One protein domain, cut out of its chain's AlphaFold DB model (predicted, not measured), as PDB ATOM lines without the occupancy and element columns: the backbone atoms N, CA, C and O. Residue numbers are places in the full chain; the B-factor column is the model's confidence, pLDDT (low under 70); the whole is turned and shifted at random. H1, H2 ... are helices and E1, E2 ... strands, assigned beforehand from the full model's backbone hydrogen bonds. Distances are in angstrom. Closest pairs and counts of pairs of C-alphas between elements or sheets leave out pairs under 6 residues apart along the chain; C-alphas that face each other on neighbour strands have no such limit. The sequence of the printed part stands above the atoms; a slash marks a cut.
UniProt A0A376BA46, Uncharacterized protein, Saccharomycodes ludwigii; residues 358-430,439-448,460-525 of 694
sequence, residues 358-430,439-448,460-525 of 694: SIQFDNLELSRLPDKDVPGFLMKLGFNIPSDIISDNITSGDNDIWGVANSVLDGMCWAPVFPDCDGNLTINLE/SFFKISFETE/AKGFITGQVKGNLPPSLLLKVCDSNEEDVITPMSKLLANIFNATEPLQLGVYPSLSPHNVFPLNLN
ATOM      1  N   SER A 358     223.348 207.439 169.505       53.94
ATOM      2  CA  SER A 358     223.719 207.439 170.918       53.94
ATOM      3  C   SER A 358     222.726 206.603 171.720       53.94
ATOM      4  O   SER A 358     221.619 207.071 171.994       53.94
ATOM      5  N   ILE A 359     223.114 205.370 172.049       61.94
ATOM      6  CA  ILE A 359     222.324 204.488 172.897       61.94
ATOM      7  C   ILE A 359     222.182 205.222 174.225       61.94
ATOM      8  O   ILE A 359     223.165 205.427 174.940       61.94
ATOM      9  N   GLN A 360     220.975 205.707 174.507       64.81
ATOM     10  CA  GLN A 360     220.684 206.346 175.778       64.81
ATOM     11  C   GLN A 360     220.383 205.237 176.770       64.81
ATOM     12  O   GLN A 360     219.412 204.497 176.629       64.81
ATOM     13  N   PHE A 361     221.283 205.084 177.731       69.50
ATOM     14  CA  PHE A 361     221.091 204.170 178.839       69.50
ATOM     15  C   PHE A 361     220.235 204.864 179.891       69.50
ATOM     16  O   PHE A 361     220.606 205.925 180.392       69.50
ATOM     17  N   ASP A 362     219.097 204.255 180.199       69.38
ATOM     18  CA  ASP A 362     218.067 204.829 181.065       69.38
ATOM     19  C   ASP A 362     218.084 204.220 182.466       69.38
ATOM     20  O   ASP A 362     217.568 204.821 183.406       69.38
ATOM     21  N   ASN A 363     218.648 203.017 182.618       71.75
ATOM     22  CA  ASN A 363     218.675 202.318 183.897       71.75
ATOM     23  C   ASN A 363     220.011 201.601 184.126       71.75
ATOM     24  O   ASN A 363     220.569 201.005 183.206       71.75
ATOM     25  N   LEU A 364     220.486 201.621 185.367       77.38
ATOM     26  CA  LEU A 364     221.603 200.823 185.858       77.38
ATOM     27  C   LEU A 364     221.108 200.061 187.087       77.38
ATOM     28  O   LEU A 364     220.633 200.671 188.038       77.38
ATOM     29  N   GLU A 365     221.257 198.745 187.081       80.44
ATOM     30  CA  GLU A 365     220.932 197.870 188.202       80.44
ATOM     31  C   GLU A 365     222.169 197.045 188.576       80.44
ATOM     32  O   GLU A 365     222.817 196.443 187.717       80.44
ATOM     33  N   LEU A 366     222.503 197.026 189.867       79.00
ATOM     34  CA  LEU A 366     223.578 196.221 190.439       79.00
ATOM     35  C   LEU A 366     222.976 195.165 191.367       79.00
ATOM     36  O   LEU A 366     222.298 195.494 192.341       79.00
ATOM     37  N   SER A 367     223.241 193.891 191.092       80.88
ATOM     38  CA  SER A 367     222.765 192.758 191.897       80.88
ATOM     39  C   SER A 367     223.902 191.824 192.297       80.88
ATOM     40  O   SER A 367     224.979 191.833 191.698       80.88
ATOM     41  N   ARG A 368     223.706 191.027 193.355       80.19
ATOM     42  CA  ARG A 368     224.694 190.017 193.754       80.19
ATOM     43  C   ARG A 368     224.771 188.918 192.693       80.19
ATOM     44  O   ARG A 368     223.792 188.613 192.014       80.19
ATOM     45  N   LEU A 369     225.938 188.284 192.572       78.75
ATOM     46  CA  LEU A 369     226.054 187.092 191.736       78.75
ATOM     47  C   LEU A 369     225.128 185.970 192.231       78.75
ATOM     48  O   LEU A 369     224.997 185.781 193.444       78.75
ATOM     49  N   PRO A 370     224.535 185.178 191.313       81.12
ATOM     50  CA  PRO A 370     223.755 183.999 191.687       81.12
ATOM     51  C   PRO A 370     224.572 182.985 192.499       81.12
ATOM     52  O   PRO A 370     224.034 182.311 193.379       81.12
ATOM     53  N   ASP A 371     225.869 182.888 192.200       80.75
ATOM     54  CA  ASP A 371     226.826 182.103 192.968       80.75
ATOM     55  C   ASP A 371     227.354 182.938 194.139       80.75
ATOM     56  O   ASP A 371     228.118 183.885 193.954       80.75
ATOM     57  N   LYS A 372     226.906 182.604 195.354       77.56
ATOM     58  CA  LYS A 372     227.233 183.360 196.570       77.56
ATOM     59  C   LYS A 372     228.683 183.199 197.014       77.56
ATOM     60  O   LYS A 372     229.136 184.035 197.794       77.56
ATOM     61  N   ASP A 373     229.361 182.151 196.549       79.62
ATOM     62  CA  ASP A 373     230.725 181.817 196.960       79.62
ATOM     63  C   ASP A 373     231.780 182.542 196.107       79.62
ATOM     64  O   ASP A 373     232.961 182.554 196.455       79.62
ATOM     65  N   VAL A 374     231.363 183.182 195.007       72.62
ATOM     66  CA  VAL A 374     232.238 183.964 194.132       72.62
ATOM     67  C   VAL A 374     232.054 185.456 194.437       72.62
ATOM     68  O   VAL A 374     230.951 185.977 194.245       72.62
ATOM     69  N   PRO A 375     233.102 186.175 194.887       68.44
ATOM     70  CA  PRO A 375     233.025 187.620 195.061       68.44
ATOM     71  C   PRO A 375     232.766 188.285 193.708       68.44
ATOM     72  O   PRO A 375     233.357 187.906 192.689       68.44
ATOM     73  N   GLY A 376     231.847 189.246 193.693       71.62
ATOM     74  CA  GLY A 376     231.441 189.906 192.465       71.62
ATOM     75  C   GLY A 376     230.023 190.463 192.478       71.62
ATOM     76  O   GLY A 376     229.288 190.352 193.464       71.62
ATOM     77  N   PHE A 377     229.630 191.041 191.345       74.94
ATOM     78  CA  PHE A 377     228.295 191.596 191.127       74.94
ATOM     79  C   PHE A 377     227.867 191.500 189.659       74.94
ATOM     80  O   PHE A 377     228.692 191.451 188.745       74.94
ATOM     81  N   LEU A 378     226.556 191.451 189.442       78.69
ATOM     82  CA  LEU A 378     225.920 191.541 188.139       78.69
ATOM     83  C   LEU A 378     225.531 193.001 187.903       78.69
ATOM     84  O   LEU A 378     224.831 193.603 188.714       78.69
ATOM     85  N   MET A 379     225.979 193.560 186.789       78.19
ATOM     86  CA  MET A 379     225.594 194.878 186.310       78.19
ATOM     87  C   MET A 379     224.622 194.721 185.148       78.19
ATOM     88  O   MET A 379     224.939 194.036 184.181       78.19
ATOM     89  N   LYS A 380     223.456 195.361 185.219       80.62
ATOM     90  CA  LYS A 380     222.451 195.393 184.154       80.62
ATOM     91  C   LYS A 380     222.210 196.841 183.737       80.62
ATOM     92  O   LYS A 380     221.737 197.650 184.525       80.62
ATOM     93  N   LEU A 381     222.559 197.169 182.499       76.56
ATOM     94  CA  LEU A 381     222.363 198.483 181.889       76.56
ATOM     95  C   LEU A 381     221.175 198.414 180.931       76.56
ATOM     96  O   LEU A 381     221.262 197.751 179.900       76.56
ATOM     97  N   GLY A 382     220.070 199.074 181.261       78.00
ATOM     98  CA  GLY A 382     218.910 199.207 180.382       78.00
ATOM     99  C   GLY A 382     219.061 200.386 179.426       78.00
ATOM    100  O   GLY A 382     219.510 201.455 179.838       78.00
ATOM    101  N   PHE A 383     218.663 200.208 178.170       76.44
ATOM    102  CA  PHE A 383     218.631 201.268 177.163       76.44
ATOM    103  C   PHE A 383     217.387 201.173 176.285       76.44
ATOM    104  O   PHE A 383     216.925 200.079 175.953       76.44
ATOM    105  N   ASN A 384     216.864 202.322 175.872       74.38
ATOM    106  CA  ASN A 384     215.794 202.387 174.887       74.38
ATOM    107  C   ASN A 384     216.362 202.245 173.469       74.38
ATOM    108  O   ASN A 384     217.285 202.960 173.071       74.38
ATOM    109  N   ILE A 385     215.788 201.335 172.682       69.75
ATOM    110  CA  ILE A 385     216.081 201.220 171.252       69.75
ATOM    111  C   ILE A 385     215.194 202.237 170.519       69.75
ATOM    112  O   ILE A 385     213.969 202.161 170.647       69.75
ATOM    113  N   PRO A 386     215.765 203.180 169.746       67.31
ATOM    114  CA  PRO A 386     214.976 204.141 168.983       67.31
ATOM    115  C   PRO A 386     213.943 203.450 168.084       67.31
ATOM    116  O   PRO A 386     214.271 202.511 167.355       67.31
ATOM    117  N   SER A 387     212.702 203.948 168.088       67.50
ATOM    118  CA  SER A 387     211.591 203.395 167.297       67.50
ATOM    119  C   SER A 387     211.888 203.309 165.800       67.50
ATOM    120  O   SER A 387     211.375 202.420 165.128       67.50
ATOM    121  N   ASP A 388     212.743 204.197 165.296       61.81
ATOM    122  CA  ASP A 388     213.132 204.270 163.885       61.81
ATOM    123  C   ASP A 388     213.962 203.044 163.454       61.81
ATOM    124  O   ASP A 388     213.919 202.636 162.299       61.81
ATOM    125  N   ILE A 389     214.671 202.402 164.393       60.62
ATOM    126  CA  ILE A 389     215.400 201.141 164.156       60.62
ATOM    127  C   ILE A 389     214.424 199.953 164.140       60.62
ATOM    128  O   ILE A 389     214.630 198.950 163.452       60.62
ATOM    129  N   ILE A 390     213.338 200.073 164.904       60.84
ATOM    130  CA  ILE A 390     212.327 199.036 165.122       60.84
ATOM    131  C   ILE A 390     211.318 198.998 163.959       60.84
ATOM    132  O   ILE A 390     210.886 197.918 163.553       60.84
ATOM    133  N   SER A 391     210.935 200.152 163.401       54.69
ATOM    134  CA  SER A 391     209.844 200.261 162.423       54.69
ATOM    135  C   SER A 391     210.146 199.637 161.062       54.69
ATOM    136  O   SER A 391     209.236 199.089 160.436       54.69
ATOM    137  N   ASP A 392     211.400 199.675 160.616       54.06
ATOM    138  CA  ASP A 392     211.741 199.322 159.231       54.06
ATOM    139  C   ASP A 392     211.854 197.805 158.999       54.06
ATOM    140  O   ASP A 392     211.743 197.344 157.865       54.06
ATOM    141  N   ASN A 393     211.979 197.006 160.065       49.84
ATOM    142  CA  ASN A 393     212.213 195.561 159.960       49.84
ATOM    143  C   ASN A 393     211.016 194.684 160.385       49.84
ATOM    144  O   ASN A 393     210.963 193.514 160.023       49.84
ATOM    145  N   ILE A 394     210.028 195.214 161.120       48.22
ATOM    146  CA  ILE A 394     208.949 194.407 161.743       48.22
ATOM    147  C   ILE A 394     207.813 194.017 160.779       48.22
ATOM    148  O   ILE A 394     206.961 193.193 161.113       48.22
ATOM    149  N   THR A 395     207.778 194.558 159.559       46.19
ATOM    150  CA  THR A 395     206.662 194.284 158.633       46.19
ATOM    151  C   THR A 395     206.734 192.918 157.939       46.19
ATOM    152  O   THR A 395     205.699 192.428 157.482       46.19
ATOM    153  N   SER A 396     207.893 192.250 157.914       46.75
ATOM    154  CA  SER A 396     207.993 190.841 157.519       46.75
ATOM    155  C   SER A 396     207.893 189.974 158.769       46.75
ATOM    156  O   SER A 396     208.789 190.016 159.603       46.75
ATOM    157  N   GLY A 397     206.806 189.217 158.922       47.34
ATOM    158  CA  GLY A 397     206.461 188.430 160.117       47.34
ATOM    159  C   GLY A 397     207.398 187.272 160.501       47.34
ATOM    160  O   GLY A 397     206.916 186.295 161.070       47.34
ATOM    161  N   ASP A 398     208.695 187.373 160.225       48.28
ATOM    162  CA  ASP A 398     209.725 186.467 160.709       48.28
ATOM    163  C   ASP A 398     210.390 187.065 161.956       48.28
ATOM    164  O   ASP A 398     210.901 188.184 161.957       48.28
ATOM    165  N   ASN A 399     210.395 186.292 163.041       52.62
ATOM    166  CA  ASN A 399     210.947 186.644 164.356       52.62
ATOM    167  C   ASN A 399     212.491 186.811 164.369       52.62
ATOM    168  O   ASN A 399     213.105 186.740 165.431       52.62
ATOM    169  N   ASP A 400     213.125 187.012 163.212       53.22
ATOM    170  CA  ASP A 400     214.568 186.848 162.992       53.22
ATOM    171  C   ASP A 400     215.380 188.150 163.135       53.22
ATOM    172  O   ASP A 400     216.607 188.141 163.116       53.22
ATOM    173  N   ILE A 401     214.719 189.290 163.371       51.47
ATOM    174  CA  ILE A 401     215.379 190.583 163.658       51.47
ATOM    175  C   ILE A 401     216.244 190.482 164.918       51.47
ATOM    176  O   ILE A 401     217.346 191.027 164.979       51.47
ATOM    177  N   TRP A 402     215.771 189.727 165.912       52.81
ATOM    178  CA  TRP A 402     216.545 189.427 167.111       52.81
ATOM    179  C   TRP A 402     217.702 188.480 166.814       52.81
ATOM    180  O   TRP A 402     218.731 188.590 167.461       52.81
ATOM    181  N   GLY A 403     217.586 187.614 165.804       55.19
ATOM    182  CA  GLY A 403     218.706 186.830 165.284       55.19
ATOM    183  C   GLY A 403     219.805 187.723 164.711       55.19
ATOM    184  O   GLY A 403     220.981 187.476 164.960       55.19
ATOM    185  N   VAL A 404     219.448 188.818 164.031       49.31
ATOM    186  CA  VAL A 404     220.420 189.805 163.534       49.31
ATOM    187  C   VAL A 404     221.029 190.601 164.689       49.31
ATOM    188  O   VAL A 404     222.240 190.589 164.841       49.31
ATOM    189  N   ALA A 405     220.232 191.216 165.567       53.59
ATOM    190  CA  ALA A 405     220.771 191.966 166.710       53.59
ATOM    191  C   ALA A 405     221.638 191.089 167.639       53.59
ATOM    192  O   ALA A 405     222.732 191.500 168.029       53.59
ATOM    193  N   ASN A 406     221.195 189.857 167.922       53.56
ATOM    194  CA  ASN A 406     221.962 188.888 168.700       53.56
ATOM    195  C   ASN A 406     223.197 188.415 167.930       53.56
ATOM    196  O   ASN A 406     224.271 188.433 168.497       53.56
ATOM    197  N   SER A 407     223.133 188.075 166.639       53.94
ATOM    198  CA  SER A 407     224.342 187.658 165.897       53.94
ATOM    199  C   SER A 407     225.398 188.764 165.795       53.94
ATOM    200  O   SER A 407     226.595 188.475 165.821       53.94
ATOM    201  N   VAL A 408     224.964 190.025 165.738       52.31
ATOM    202  CA  VAL A 408     225.837 191.200 165.711       52.31
ATOM    203  C   VAL A 408     226.507 191.443 167.063       52.31
ATOM    204  O   VAL A 408     227.703 191.725 167.111       52.31
ATOM    205  N   LEU A 409     225.764 191.316 168.162       55.00
ATOM    206  CA  LEU A 409     226.263 191.664 169.495       55.00
ATOM    207  C   LEU A 409     226.825 190.471 170.272       55.00
ATOM    208  O   LEU A 409     227.808 190.653 170.981       55.00
ATOM    209  N   ASP A 410     226.308 189.258 170.064       52.19
ATOM    210  CA  ASP A 410     226.869 187.997 170.579       52.19
ATOM    211  C   ASP A 410     228.236 187.696 169.946       52.19
ATOM    212  O   ASP A 410     229.078 187.040 170.559       52.19
ATOM    213  N   GLY A 411     228.483 188.184 168.721       51.75
ATOM    214  CA  GLY A 411     229.783 188.081 168.049       51.75
ATOM    215  C   GLY A 411     230.855 189.020 168.614       51.75
ATOM    216  O   GLY A 411     232.039 188.870 168.303       51.75
ATOM    217  N   MET A 412     230.468 189.987 169.444       54.38
ATOM    218  CA  MET A 412     231.374 190.937 170.070       54.38
ATOM    219  C   MET A 412     231.500 190.566 171.549       54.38
ATOM    220  O   MET A 412     230.525 190.635 172.284       54.38
ATOM    221  N   CYS A 413     232.684 190.166 172.028       57.62
ATOM    222  CA  CYS A 413     232.913 190.170 173.477       57.62
ATOM    223  C   CYS A 413     233.235 191.607 173.889       57.62
ATOM    224  O   CYS A 413     234.114 192.236 173.298       57.62
ATOM    225  N   TRP A 414     232.496 192.099 174.876       66.19
ATOM    226  CA  TRP A 414     232.601 193.443 175.426       66.19
ATOM    227  C   TRP A 414     233.382 193.315 176.734       66.19
ATOM    228  O   TRP A 414     232.937 192.626 177.652       66.19
ATOM    229  N   ALA A 415     234.555 193.934 176.817       71.00
ATOM    230  CA  ALA A 415     235.233 194.134 178.096       71.00
ATOM    231  C   ALA A 415     235.145 195.619 178.458       71.00
ATOM    232  O   ALA A 415     235.348 196.474 177.589       71.00
ATOM    233  N   PRO A 416     234.778 195.948 179.703       75.00
ATOM    234  CA  PRO A 416     234.596 197.330 180.088       75.00
ATOM    235  C   PRO A 416     235.962 198.006 180.187       75.00
ATOM    236  O   PRO A 416     236.981 197.402 180.540       75.00
ATOM    237  N   VAL A 417     235.958 199.301 179.937       83.56
ATOM    238  CA  VAL A 417     237.093 200.168 180.191       83.56
ATOM    239  C   VAL A 417     236.638 201.244 181.138       83.56
ATOM    240  O   VAL A 417     235.662 201.944 180.867       83.56
ATOM    241  N   PHE A 418     237.358 201.396 182.233       88.69
ATOM    242  CA  PHE A 418     237.122 202.467 183.178       88.69
ATOM    243  C   PHE A 418     238.089 203.620 182.912       88.69
ATOM    244  O   PHE A 418     239.226 203.395 182.467       88.69
ATOM    245  N   PRO A 419     237.640 204.860 183.161       91.00
ATOM    246  CA  PRO A 419     238.517 206.012 183.125       91.00
ATOM    247  C   PRO A 419     239.595 205.882 184.203       91.00
ATOM    248  O   PRO A 419     239.338 205.423 185.317       91.00
ATOM    249  N   ASP A 420     240.810 206.295 183.871       93.06
ATOM    250  CA  ASP A 420     241.904 206.428 184.817       93.06
ATOM    251  C   ASP A 420     241.882 207.788 185.534       93.06
ATOM    252  O   ASP A 420     240.907 208.540 185.496       93.06
ATOM    253  N   CYS A 421     242.976 208.118 186.220       93.56
ATOM    254  CA  CYS A 421     243.112 209.379 186.941       93.56
ATOM    255  C   CYS A 421     242.982 210.628 186.066       93.56
ATOM    256  O   CYS A 421     242.593 211.674 186.591       93.56
ATOM    257  N   ASP A 422     243.281 210.510 184.774       94.06
ATOM    258  CA  ASP A 422     243.232 211.594 183.799       94.06
ATOM    259  C   ASP A 422     241.910 211.590 183.011       94.06
ATOM    260  O   ASP A 422     241.716 212.411 182.116       94.06
ATOM    261  N   GLY A 423     240.988 210.675 183.340       89.81
ATOM    262  CA  GLY A 423     239.729 210.482 182.625       89.81
ATOM    263  C   GLY A 423     239.874 209.673 181.334       89.81
ATOM    264  O   GLY A 423     238.904 209.536 180.591       89.81
ATOM    265  N   ASN A 424     241.057 209.124 181.044       92.12
ATOM    266  CA  ASN A 424     241.274 208.327 179.843       92.12
ATOM    267  C   ASN A 424     240.779 206.899 180.068       92.12
ATOM    268  O   ASN A 424     241.093 206.274 181.077       92.12
ATOM    269  N   LEU A 425     240.046 206.350 179.104       89.69
ATOM    270  CA  LEU A 425     239.556 204.973 179.146       89.69
ATOM    271  C   LEU A 425     240.718 203.990 178.920       89.69
ATOM    272  O   LEU A 425     240.960 203.556 177.793       89.69
ATOM    273  N   THR A 426     241.458 203.662 179.983       90.88
ATOM    274  CA  THR A 426     242.634 202.773 179.923       90.88
ATOM    275  C   THR A 426     242.613 201.634 180.939       90.88
ATOM    276  O   THR A 426     243.483 200.768 180.885       90.88
ATOM    277  N   ILE A 427     241.690 201.639 181.905       87.12
ATOM    278  CA  ILE A 427     241.641 200.611 182.951       87.12
ATOM    279  C   ILE A 427     240.737 199.472 182.490       87.12
ATOM    280  O   ILE A 427     239.516 199.608 182.488       87.12
ATOM    281  N   ASN A 428     241.340 198.345 182.125       85.12
ATOM    282  CA  ASN A 428     240.610 197.138 181.753       85.12
ATOM    283  C   ASN A 428     240.214 196.321 182.989       85.12
ATOM    284  O   ASN A 428     241.008 196.214 183.923       85.12
ATOM    285  N   LEU A 429     239.008 195.741 182.983       76.62
ATOM    286  CA  LEU A 429     238.593 194.731 183.969       76.62
ATOM    287  C   LEU A 429     238.851 193.293 183.496       76.62
ATOM    288  O   LEU A 429     238.272 192.362 184.050       76.62
ATOM    289  N   GLU A 430     239.677 193.090 182.467       68.38
ATOM    290  CA  GLU A 430     240.116 191.748 182.083       68.38
ATOM    291  C   GLU A 430     240.672 190.993 183.296       68.38
ATOM    292  O   GLU A 430     241.518 191.501 184.036       68.38
ATOM    293  N   SER A 439     233.740 185.558 179.512       50.00
ATOM    294  CA  SER A 439     233.714 186.992 179.249       50.00
ATOM    295  C   SER A 439     233.078 187.760 180.410       50.00
ATOM    296  O   SER A 439     232.058 187.357 180.968       50.00
ATOM    297  N   PHE A 440     233.673 188.907 180.732       57.56
ATOM    298  CA  PHE A 440     233.263 189.783 181.826       57.56
ATOM    299  C   PHE A 440     231.868 190.414 181.604       57.56
ATOM    300  O   PHE A 440     231.081 190.527 182.537       57.56
ATOM    301  N   PHE A 441     231.497 190.776 180.369       55.09
ATOM    302  CA  PHE A 441     230.104 191.099 180.012       55.09
ATOM    303  C   PHE A 441     229.508 190.019 179.117       55.09
ATOM    304  O   PHE A 441     230.189 189.455 178.256       55.09
ATOM    305  N   LYS A 442     228.210 189.769 179.297       56.84
ATOM    306  CA  LYS A 442     227.389 189.025 178.349       56.84
ATOM    307  C   LYS A 442     226.203 189.906 177.991       56.84
ATOM    308  O   LYS A 442     225.243 189.987 178.745       56.84
ATOM    309  N   ILE A 443     226.251 190.554 176.833       54.41
ATOM    310  CA  ILE A 443     225.083 191.296 176.357       54.41
ATOM    311  C   ILE A 443     223.922 190.307 176.219       54.41
ATOM    312  O   ILE A 443     224.072 189.237 175.635       54.41
ATOM    313  N   SER A 444     222.780 190.633 176.819       54.81
ATOM    314  CA  SER A 444     221.604 189.773 176.808       54.81
ATOM    315  C   SER A 444     220.373 190.627 176.576       54.81
ATOM    316  O   SER A 444     219.952 191.380 177.452       54.81
ATOM    317  N   PHE A 445     219.771 190.477 175.407       53.84
ATOM    318  CA  PHE A 445     218.527 191.150 175.077       53.84
ATOM    319  C   PHE A 445     217.367 190.483 175.805       53.84
ATOM    320  O   PHE A 445     216.872 189.438 175.390       53.84
ATOM    321  N   GLU A 446     216.930 191.090 176.903       57.31
ATOM    322  CA  GLU A 446     215.645 190.762 177.508       57.31
ATOM    323  C   GLU A 446     214.601 191.726 176.956       57.31
ATOM    324  O   GLU A 446     214.523 192.880 177.360       57.31
ATOM    325  N   THR A 447     213.782 191.260 176.016       52.06
ATOM    326  CA  THR A 447     212.557 191.985 175.691       52.06
ATOM    327  C   THR A 447     211.596 191.784 176.849       52.06
ATOM    328  O   THR A 447     211.048 190.689 177.007       52.06
ATOM    329  N   GLU A 448     211.369 192.814 177.659       55.03
ATOM    330  CA  GLU A 448     210.160 192.817 178.475       55.03
ATOM    331  C   GLU A 448     208.974 192.758 177.504       55.03
ATOM    332  O   GLU A 448     208.904 193.581 176.584       55.03
ATOM    333  N   ALA A 460     211.054 199.194 172.580       63.69
ATOM    334  CA  ALA A 460     211.882 198.046 172.922       63.69
ATOM    335  C   ALA A 460     212.995 198.503 173.867       63.69
ATOM    336  O   ALA A 460     213.806 199.365 173.523       63.69
ATOM    337  N   LYS A 461     213.043 197.898 175.054       68.56
ATOM    338  CA  LYS A 461     214.156 198.056 175.987       68.56
ATOM    339  C   LYS A 461     215.169 196.947 175.744       68.56
ATOM    340  O   LYS A 461     214.819 195.770 175.772       68.56
ATOM    341  N   GLY A 462     216.408 197.331 175.466       70.62
ATOM    342  CA  GLY A 462     217.553 196.436 175.490       70.62
ATOM    343  C   GLY A 462     218.199 196.454 176.870       70.62
ATOM    344  O   GLY A 462     218.129 197.453 177.585       70.62
ATOM    345  N   PHE A 463     218.852 195.354 177.241       71.81
ATOM    346  CA  PHE A 463     219.671 195.300 178.445       71.81
ATOM    347  C   PHE A 463     221.066 194.774 178.099       71.81
ATOM    348  O   PHE A 463     221.225 193.830 177.330       71.81
ATOM    349  N   ILE A 464     222.097 195.383 178.668       71.56
ATOM    350  CA  ILE A 464     223.452 194.833 178.686       71.56
ATOM    351  C   ILE A 464     223.665 194.280 180.082       71.56
ATOM    352  O   ILE A 464     223.674 195.050 181.041       71.56
ATOM    353  N   THR A 465     223.826 192.964 180.208       71.62
ATOM    354  CA  THR A 465     224.235 192.370 181.478       71.62
ATOM    355  C   THR A 465     225.732 192.089 181.468       71.62
ATOM    356  O   THR A 465     226.348 191.779 180.449       71.62
ATOM    357  N   GLY A 466     226.372 192.238 182.613       73.69
ATOM    358  CA  GLY A 466     227.722 191.750 182.793       73.69
ATOM    359  C   GLY A 466     227.994 191.335 184.194       73.69
ATOM    360  O   GLY A 466     227.364 191.798 185.138       73.69
ATOM    361  N   GLN A 467     228.936 190.421 184.292       74.81
ATOM    362  CA  GLN A 467     229.294 189.763 185.511       74.81
ATOM    363  C   GLN A 467     230.718 190.150 185.876       74.81
ATOM    364  O   GLN A 467     231.683 189.687 185.274       74.81
ATOM    365  N   VAL A 468     230.846 190.958 186.919       72.12
ATOM    366  CA  VAL A 468     232.138 191.199 187.546       72.12
ATOM    367  C   VAL A 468     232.404 190.025 188.468       72.12
ATOM    368  O   VAL A 468     231.729 189.894 189.485       72.12
ATOM    369  N   LYS A 469     233.336 189.144 188.098       72.56
ATOM    370  CA  LYS A 469     233.844 188.081 188.974       72.56
ATOM    371  C   LYS A 469     235.219 188.473 189.495       72.56
ATOM    372  O   LYS A 469     236.023 189.019 188.747       72.56
ATOM    373  N   GLY A 470     235.503 188.126 190.745       71.44
ATOM    374  CA  GLY A 470     236.806 188.377 191.349       71.44
ATOM    375  C   GLY A 470     237.002 189.832 191.765       71.44
ATOM    376  O   GLY A 470     236.047 190.584 191.973       71.44
ATOM    377  N   ASN A 471     238.265 190.213 191.933       70.19
ATOM    378  CA  ASN A 471     238.629 191.503 192.501       70.19
ATOM    379  C   ASN A 471     238.685 192.561 191.413       70.19
ATOM    380  O   ASN A 471     239.203 192.324 190.324       70.19
ATOM    381  N   LEU A 472     238.218 193.762 191.737       80.31
ATOM    382  CA  LEU A 472     238.478 194.911 190.882       80.31
ATOM    383  C   LEU A 472     239.993 195.168 190.812       80.31
ATOM    384  O   LEU A 472     240.695 194.998 191.815       80.31
ATOM    385  N   PRO A 473     240.514 195.595 189.651       82.94
ATOM    386  CA  PRO A 473     241.943 195.706 189.443       82.94
ATOM    387  C   PRO A 473     242.546 196.752 190.390       82.94
ATOM    388  O   PRO A 473     241.957 197.821 190.602       82.94
ATOM    389  N   PRO A 474     243.758 196.509 190.919       83.50
ATOM    390  CA  PRO A 474     244.458 197.461 191.779       83.50
ATOM    391  C   PRO A 474     244.623 198.846 191.145       83.50
ATOM    392  O   PRO A 474     244.642 199.854 191.844       83.50
ATOM    393  N   SER A 475     244.710 198.920 189.817       88.62
ATOM    394  CA  SER A 475     244.782 200.184 189.081       88.62
ATOM    395  C   SER A 475     243.520 201.042 189.220       88.62
ATOM    396  O   SER A 475     243.632 202.261 189.138       88.62
ATOM    397  N   LEU A 476     242.353 200.438 189.463       87.56
ATOM    398  CA  LEU A 476     241.082 201.123 189.709       87.56
ATOM    399  C   LEU A 476     240.921 201.507 191.186       87.56
ATOM    400  O   LEU A 476     240.459 202.605 191.491       87.56
ATOM    401  N   LEU A 477     241.309 200.602 192.091       84.19
ATOM    402  CA  LEU A 477     241.075 200.742 193.533       84.19
ATOM    403  C   LEU A 477     242.193 201.452 194.298       84.19
ATOM    404  O   LEU A 477     241.904 202.179 195.239       84.19
ATOM    405  N   LEU A 478     243.455 201.213 193.940       85.25
ATOM    406  CA  LEU A 478     244.627 201.587 194.744       85.25
ATOM    407  C   LEU A 478     245.508 202.649 194.079       85.25
ATOM    408  O   LEU A 478     246.347 203.252 194.750       85.25
ATOM    409  N   LYS A 479     245.357 202.887 192.768       91.25
ATOM    410  CA  LYS A 479     246.097 203.954 192.084       91.25
ATOM    411  C   LYS A 479     245.670 205.298 192.667       91.25
ATOM    412  O   LYS A 479     244.507 205.670 192.588       91.25
ATOM    413  N   VAL A 480     246.624 206.031 193.224       92.00
ATOM    414  CA  VAL A 480     246.385 207.371 193.764       92.00
ATOM    415  C   VAL A 480     246.396 208.374 192.614       92.00
ATOM    416  O   VAL A 480     247.406 208.527 191.929       92.00
ATOM    417  N   CYS A 481     245.266 209.031 192.384       92.19
ATOM    418  CA  CYS A 481     245.121 210.129 191.433       92.19
ATOM    419  C   CYS A 481     245.476 211.474 192.048       92.19
ATOM    420  O   CYS A 481     246.062 212.322 191.384       92.19
ATOM    421  N   ASP A 482     245.077 211.663 193.299       90.56
ATOM    422  CA  ASP A 482     245.386 212.828 194.110       90.56
ATOM    423  C   ASP A 482     245.347 212.396 195.577       90.56
ATOM    424  O   ASP A 482     244.641 211.450 195.934       90.56
ATOM    425  N   SER A 483     246.129 213.045 196.425       86.44
ATOM    426  CA  SER A 483     246.122 212.770 197.858       86.44
ATOM    427  C   SER A 483     246.441 214.030 198.635       86.44
ATOM    428  O   SER A 483     247.462 214.673 198.379       86.44
ATOM    429  N   ASN A 484     245.612 214.341 199.622       80.94
ATOM    430  CA  ASN A 484     245.938 215.320 200.653       80.94
ATOM    431  C   ASN A 484     246.306 214.574 201.958       80.94
ATOM    432  O   ASN A 484     246.421 213.349 201.964       80.94
ATOM    433  N   GLU A 485     246.547 215.293 203.061       73.06
ATOM    434  CA  GLU A 485     246.908 214.667 204.349       73.06
ATOM    435  C   GLU A 485     245.813 213.733 204.911       73.06
ATOM    436  O   GLU A 485     246.095 212.937 205.806       73.06
ATOM    437  N   GLU A 486     244.585 213.796 204.386       68.81
ATOM    438  CA  GLU A 486     243.405 213.135 204.950       68.81
ATOM    439  C   GLU A 486     242.666 212.194 203.983       68.81
ATOM    440  O   GLU A 486     241.921 211.328 204.446       68.81
ATOM    441  N   ASP A 487     242.866 212.345 202.671       74.88
ATOM    442  CA  ASP A 487     242.094 211.714 201.604       74.88
ATOM    443  C   ASP A 487     242.990 211.208 200.483       74.88
ATOM    444  O   ASP A 487     243.937 211.869 200.050       74.88
ATOM    445  N   VAL A 488     242.628 210.038 199.965       83.56
ATOM    446  CA  VAL A 488     243.239 209.424 198.790       83.56
ATOM    447  C   VAL A 488     242.159 209.307 197.725       83.56
ATOM    448  O   VAL A 488     241.188 208.571 197.888       83.56
ATOM    449  N   ILE A 489     242.327 210.043 196.630       86.56
ATOM    450  CA  ILE A 489     241.448 209.990 195.465       86.56
ATOM    451  C   ILE A 489     241.994 208.930 194.516       86.56
ATOM    452  O   ILE A 489     243.161 208.978 194.133       86.56
ATOM    453  N   THR A 490     241.149 207.996 194.099       89.31
ATOM    454  CA  THR A 490     241.480 206.901 193.178       89.31
ATOM    455  C   THR A 490     240.599 206.995 191.931       89.31
ATOM    456  O   THR A 490     239.629 207.761 191.924       89.31
ATOM    457  N   PRO A 491     240.886 206.258 190.841       90.69
ATOM    458  CA  PRO A 491     240.009 206.269 189.676       90.69
ATOM    459  C   PRO A 491     238.582 205.837 190.026       90.69
ATOM    460  O   PRO A 491     237.629 206.437 189.538       90.69
ATOM    461  N   MET A 492     238.426 204.873 190.941       87.88
ATOM    462  CA  MET A 492     237.109 204.466 191.430       87.88
ATOM    463  C   MET A 492     236.388 205.594 192.177       87.88
ATOM    464  O   MET A 492     235.203 205.821 191.939       87.88
ATOM    465  N   SER A 493     237.077 206.326 193.061       83.12
ATOM    466  CA  SER A 493     236.422 207.420 193.787       83.12
ATOM    467  C   SER A 493     236.030 208.568 192.851       83.12
ATOM    468  O   SER A 493     234.939 209.114 193.002       83.12
ATOM    469  N   LYS A 494     236.839 208.869 191.820       87.75
ATOM    470  CA  LYS A 494     236.465 209.811 190.747       87.75
ATOM    471  C   LYS A 494     235.253 209.330 189.949       87.75
ATOM    472  O   LYS A 494     234.340 210.113 189.707       87.75
ATOM    473  N   LEU A 495     235.225 208.054 189.562       87.06
ATOM    474  CA  LEU A 495     234.103 207.456 188.835       87.06
ATOM    475  C   LEU A 495     232.792 207.597 189.618       87.06
ATOM    476  O   LEU A 495     231.776 208.013 189.069       87.06
ATOM    477  N   LEU A 496     232.827 207.278 190.913       83.06
ATOM    478  CA  LEU A 496     231.655 207.354 191.781       83.06
ATOM    479  C   LEU A 496     231.260 208.804 192.072       83.06
ATOM    480  O   LEU A 496     230.074 209.115 192.064       83.06
ATOM    481  N   ALA A 497     232.222 209.715 192.234       80.44
ATOM    482  CA  ALA A 497     231.935 211.146 192.327       80.44
ATOM    483  C   ALA A 497     231.218 211.665 191.068       80.44
ATOM    484  O   ALA A 497     230.248 212.411 191.187       80.44
ATOM    485  N   ASN A 498     231.628 211.218 189.877       82.69
ATOM    486  CA  ASN A 498     230.958 211.569 188.622       82.69
ATOM    487  C   ASN A 498     229.531 211.011 188.556       82.69
ATOM    488  O   ASN A 498     228.634 211.704 188.097       82.69
ATOM    489  N   ILE A 499     229.296 209.805 189.081       81.56
ATOM    490  CA  ILE A 499     227.951 209.217 189.190       81.56
ATOM    491  C   ILE A 499     227.007 210.084 190.048       81.56
ATOM    492  O   ILE A 499     225.827 210.231 189.718       81.56
ATOM    493  N   PHE A 500     227.515 210.679 191.132       76.00
ATOM    494  CA  PHE A 500     226.745 211.588 191.993       76.00
ATOM    495  C   PHE A 500     226.721 213.040 191.492       76.00
ATOM    496  O   PHE A 500     225.984 213.869 192.030       76.00
ATOM    497  N   ASN A 501     227.500 213.374 190.463       74.94
ATOM    498  CA  ASN A 501     227.497 214.693 189.852       74.94
ATOM    499  C   ASN A 501     226.511 214.721 188.681       74.94
ATOM    500  O   ASN A 501     226.848 214.373 187.553       74.94
ATOM    501  N   ALA A 502     225.297 215.210 188.932       65.81
ATOM    502  CA  ALA A 502     224.205 215.171 187.960       65.81
ATOM    503  C   ALA A 502     224.409 215.987 186.664       65.81
ATOM    504  O   ALA A 502     223.507 216.056 185.831       65.81
ATOM    505  N   THR A 503     225.560 216.639 186.493       73.31
ATOM    506  CA  THR A 503     225.832 217.526 185.356       73.31
ATOM    507  C   THR A 503     226.676 216.896 184.252       73.31
ATOM    508  O   THR A 503     226.679 217.425 183.140       73.31
ATOM    509  N   GLU A 504     227.353 215.776 184.513       74.88
ATOM    510  CA  GLU A 504     228.275 215.159 183.557       74.88
ATOM    511  C   GLU A 504     227.860 213.715 183.235       74.88
ATOM    512  O   GLU A 504     227.535 212.957 184.147       74.88
ATOM    513  N   PRO A 505     227.855 213.302 181.952       75.75
ATOM    514  CA  PRO A 505     227.581 211.919 181.596       75.75
ATOM    515  C   PRO A 505     228.728 211.021 182.065       75.75
ATOM    516  O   PRO A 505     229.908 211.328 181.872       75.75
ATOM    517  N   LEU A 506     228.379 209.871 182.630       80.69
ATOM    518  CA  LEU A 506     229.337 208.856 183.034       80.69
ATOM    519  C   LEU A 506     229.963 208.225 181.784       80.69
ATOM    520  O   LEU A 506     229.276 207.577 180.996       80.69
ATOM    521  N   GLN A 507     231.271 208.401 181.603       80.06
ATOM    522  CA  GLN A 507     232.002 207.784 180.498       80.06
ATOM    523  C   GLN A 507     232.530 206.411 180.902       80.06
ATOM    524  O   GLN A 507     233.352 206.293 181.809       80.06
ATOM    525  N   LEU A 508     232.092 205.384 180.186       81.12
ATOM    526  CA  LEU A 508     232.693 204.056 180.187       81.12
ATOM    527  C   LEU A 508     233.263 203.785 178.800       81.12
ATOM    528  O   LEU A 508     232.930 204.466 177.841       81.12
ATOM    529  N   GLY A 509     234.136 202.803 178.666       77.44
ATOM    530  CA  GLY A 509     234.583 202.326 177.368       77.44
ATOM    531  C   GLY A 509     234.214 200.876 177.177       77.44
ATOM    532  O   GLY A 509     234.030 200.148 178.152       77.44
ATOM    533  N   VAL A 510     234.197 200.438 175.925       75.56
ATOM    534  CA  VAL A 510     234.225 199.017 175.601       75.56
ATOM    535  C   VAL A 510     235.162 198.744 174.434       75.56
ATOM    536  O   VAL A 510     235.138 199.464 173.439       75.56
ATOM    537  N   TYR A 511     235.977 197.695 174.533       72.31
ATOM    538  CA  TYR A 511     236.698 197.139 173.383       72.31
ATOM    539  C   TYR A 511     235.936 195.939 172.817       72.31
ATOM    540  O   TYR A 511     235.469 195.093 173.587       72.31
ATOM    541  N   PRO A 512     235.859 195.810 171.484       64.94
ATOM    542  CA  PRO A 512     235.459 194.566 170.859       64.94
ATOM    543  C   PRO A 512     236.612 193.563 170.973       64.94
ATOM    544  O   PRO A 512     237.756 193.881 170.645       64.94
ATOM    545  N   SER A 513     236.304 192.322 171.347       57.56
ATOM    546  CA  SER A 513     237.258 191.196 171.408       57.56
ATOM    547  C   SER A 513     238.185 191.074 170.188       57.56
ATOM    548  O   SER A 513     239.357 190.731 170.304       57.56
ATOM    549  N   LEU A 514     237.683 191.418 168.996       55.72
ATOM    550  CA  LEU A 514     238.429 191.321 167.738       55.72
ATOM    551  C   LEU A 514     239.454 192.451 167.519       55.72
ATOM    552  O   LEU A 514     240.247 192.372 166.582       55.72
ATOM    553  N   SER A 515     239.437 193.513 168.330       62.25
ATOM    554  CA  SER A 515     240.330 194.668 168.173       62.25
ATOM    555  C   SER A 515     240.538 195.406 169.508       62.25
ATOM    556  O   SER A 515     239.996 196.504 169.685       62.25
ATOM    557  N   PRO A 516     241.386 194.884 170.417       62.50
ATOM    558  CA  PRO A 516     241.615 195.458 171.754       62.50
ATOM    559  C   PRO A 516     242.181 196.890 171.736       62.50
ATOM    560  O   PRO A 516     242.164 197.588 172.744       62.50
ATOM    561  N   HIS A 517     242.666 197.368 170.588       71.06
ATOM    562  CA  HIS A 517     243.216 198.719 170.440       71.06
ATOM    563  C   HIS A 517     242.165 199.818 170.226       71.06
ATOM    564  O   HIS A 517     242.506 200.998 170.304       71.06
ATOM    565  N   ASN A 518     240.904 199.460 169.967       70.75
ATOM    566  CA  ASN A 518     239.841 200.422 169.690       70.75
ATOM    567  C   ASN A 518     238.824 200.422 170.831       70.75
ATOM    568  O   ASN A 518     237.888 199.627 170.843       70.75
ATOM    569  N   VAL A 519     239.024 201.331 171.786       74.25
ATOM    570  CA  VAL A 519     238.051 201.610 172.846       74.25
ATOM    571  C   VAL A 519     236.929 202.472 172.277       74.25
ATOM    572  O   VAL A 519     237.172 203.593 171.824       74.25
ATOM    573  N   PHE A 520     235.701 201.971 172.334       75.00
ATOM    574  CA  PHE A 520     234.496 202.735 172.042       75.00
ATOM    575  C   PHE A 520     234.001 203.409 173.323       75.00
ATOM    576  O   PHE A 520     233.644 202.701 174.265       75.00
ATOM    577  N   PRO A 521     233.985 204.751 173.398       77.00
ATOM    578  CA  PRO A 521     233.433 205.447 174.550       77.00
ATOM    579  C   PRO A 521     231.902 205.327 174.564       77.00
ATOM    580  O   PRO A 521     231.228 205.654 173.589       77.00
ATOM    581  N   LEU A 522     231.361 204.889 175.694       74.88
ATOM    582  CA  LEU A 522     229.952 204.883 176.053       74.88
ATOM    583  C   LEU A 522     229.688 206.039 177.020       74.88
ATOM    584  O   LEU A 522     230.230 206.071 178.122       74.88
ATOM    585  N   ASN A 523     228.832 206.974 176.620       75.81
ATOM    586  CA  ASN A 523     228.368 208.046 177.495       75.81
ATOM    587  C   ASN A 523     227.033 207.627 178.108       75.81
ATOM    588  O   ASN A 523     226.004 207.647 177.435       75.81
ATOM    589  N   LEU A 524     227.043 207.241 179.377       73.12
ATOM    590  CA  LEU A 524     225.834 206.943 180.127       73.12
ATOM    591  C   LEU A 524     225.262 208.263 180.649       73.12
ATOM    592  O   LEU A 524     225.916 208.969 181.417       73.12
ATOM    593  N   ASN A 525     224.026 208.595 180.270       69.88
ATOM    594  CA  ASN A 525     223.294 209.730 180.845       69.88
ATOM    595  C   ASN A 525     222.713 209.358 182.218       69.88
ATOM    596  O   ASN A 525     221.530 209.534 182.500       69.88
TER     597      ASN A 525
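Overview. This is residues 358 to 430, 439 to 448 and 460 to 525 of the 694 residues of an uncharacterized protein of Saccharomycodes ludwigii (UniProt A0A376BA46). Two four-stranded sheets, partly face to face with their strands crossed, make a sandwich: E1, E2, E6 and E5 on one side, E4, E3, E7 and E8 on the other. H4 packs on the second sheet; residues 394 to 400, between H1 and H2, stick out at one end of the longest axis, and residues 478 to 490, between H3 and H4, make the other end. The printed part has 149 residues, with named elements in the order E1 E2 H1 H2 E3 E4 E5 E6 H3 H4 E7 E8. Both sheets are antiparallel and the class is mixed; the whole is only just compact, close to loose, with a radius of gyration of the C-alphas of 17.4 A, and elongated, spanning 65 by 38 by 29 A.

Arrangement. E1, residues 361 to 368, and E2, residues 376 to 385, form a hairpin; N 365 and O 380, 2.8 A apart, are within hydrogen-bond range. E6, residues 460 to 469, is E2's other neighbour, with N 379 to O 466 at 2.8 A, and E5, residues 441 to 443, follows, with N 442 to O 465 at 3.0 A. H1, residues 387 to 391, is not on this strongly twisted sheet; H2, residues 401 to 410, only grazes it with residues 406 to 410. E3, residues 414 to 419, and E4, residues 425 to 428, form a hairpin, with N 418 to O 427 at 2.8 A. E7, residues 506 to 512, is E3's other neighbour, with N 417 to O 509 at 2.8 A, and forms a hairpin with E8, residues 520 to 524, with N 522 to O 508 at 2.7 A. This sheet too is strongly twisted. In the sandwich, two sheets face to face, the facing parts are 11.0 A centre to centre and the strands cross at 81 degrees; the closest C-alphas of E3 and E5 are those of Trp 414 and Phe 441, 5.7 A. H4, residues 491 to 500, is on one face of the second sheet, two layers, at a height of 7.2 A, over none of its strands. H3, residues 474 to 477, only grazes that sheet and touches H4, the closest C-alphas being those of Leu 476 and Pro 491, 5.3 A. Every O i to N i+4 pair is within range in H1, H2 and H4; H3 is too short for one.

Along the chain. E1 begins at C-alpha 361, (221.091, 204.170, 178.839), and E8 ends at C-alpha 524, (225.834, 206.943, 180.127). E6 is 29.0 A long, E2 28.5 A, E1 20.9 A and E7 19.7 A.

Size, cuts and confidence. The C-alphas farthest apart are those of Gly 397 and Glu 485, 65.4 A. Residues 431 to 438 and 449 to 459 are not printed; the gaps are 8.5 A and 7.8 A between C-alphas. H3 to H4 is a long link. The mean pLDDT of the printed part is 71.6, and 57 residues are under 70, among them 385 to 414 and 439 to 448.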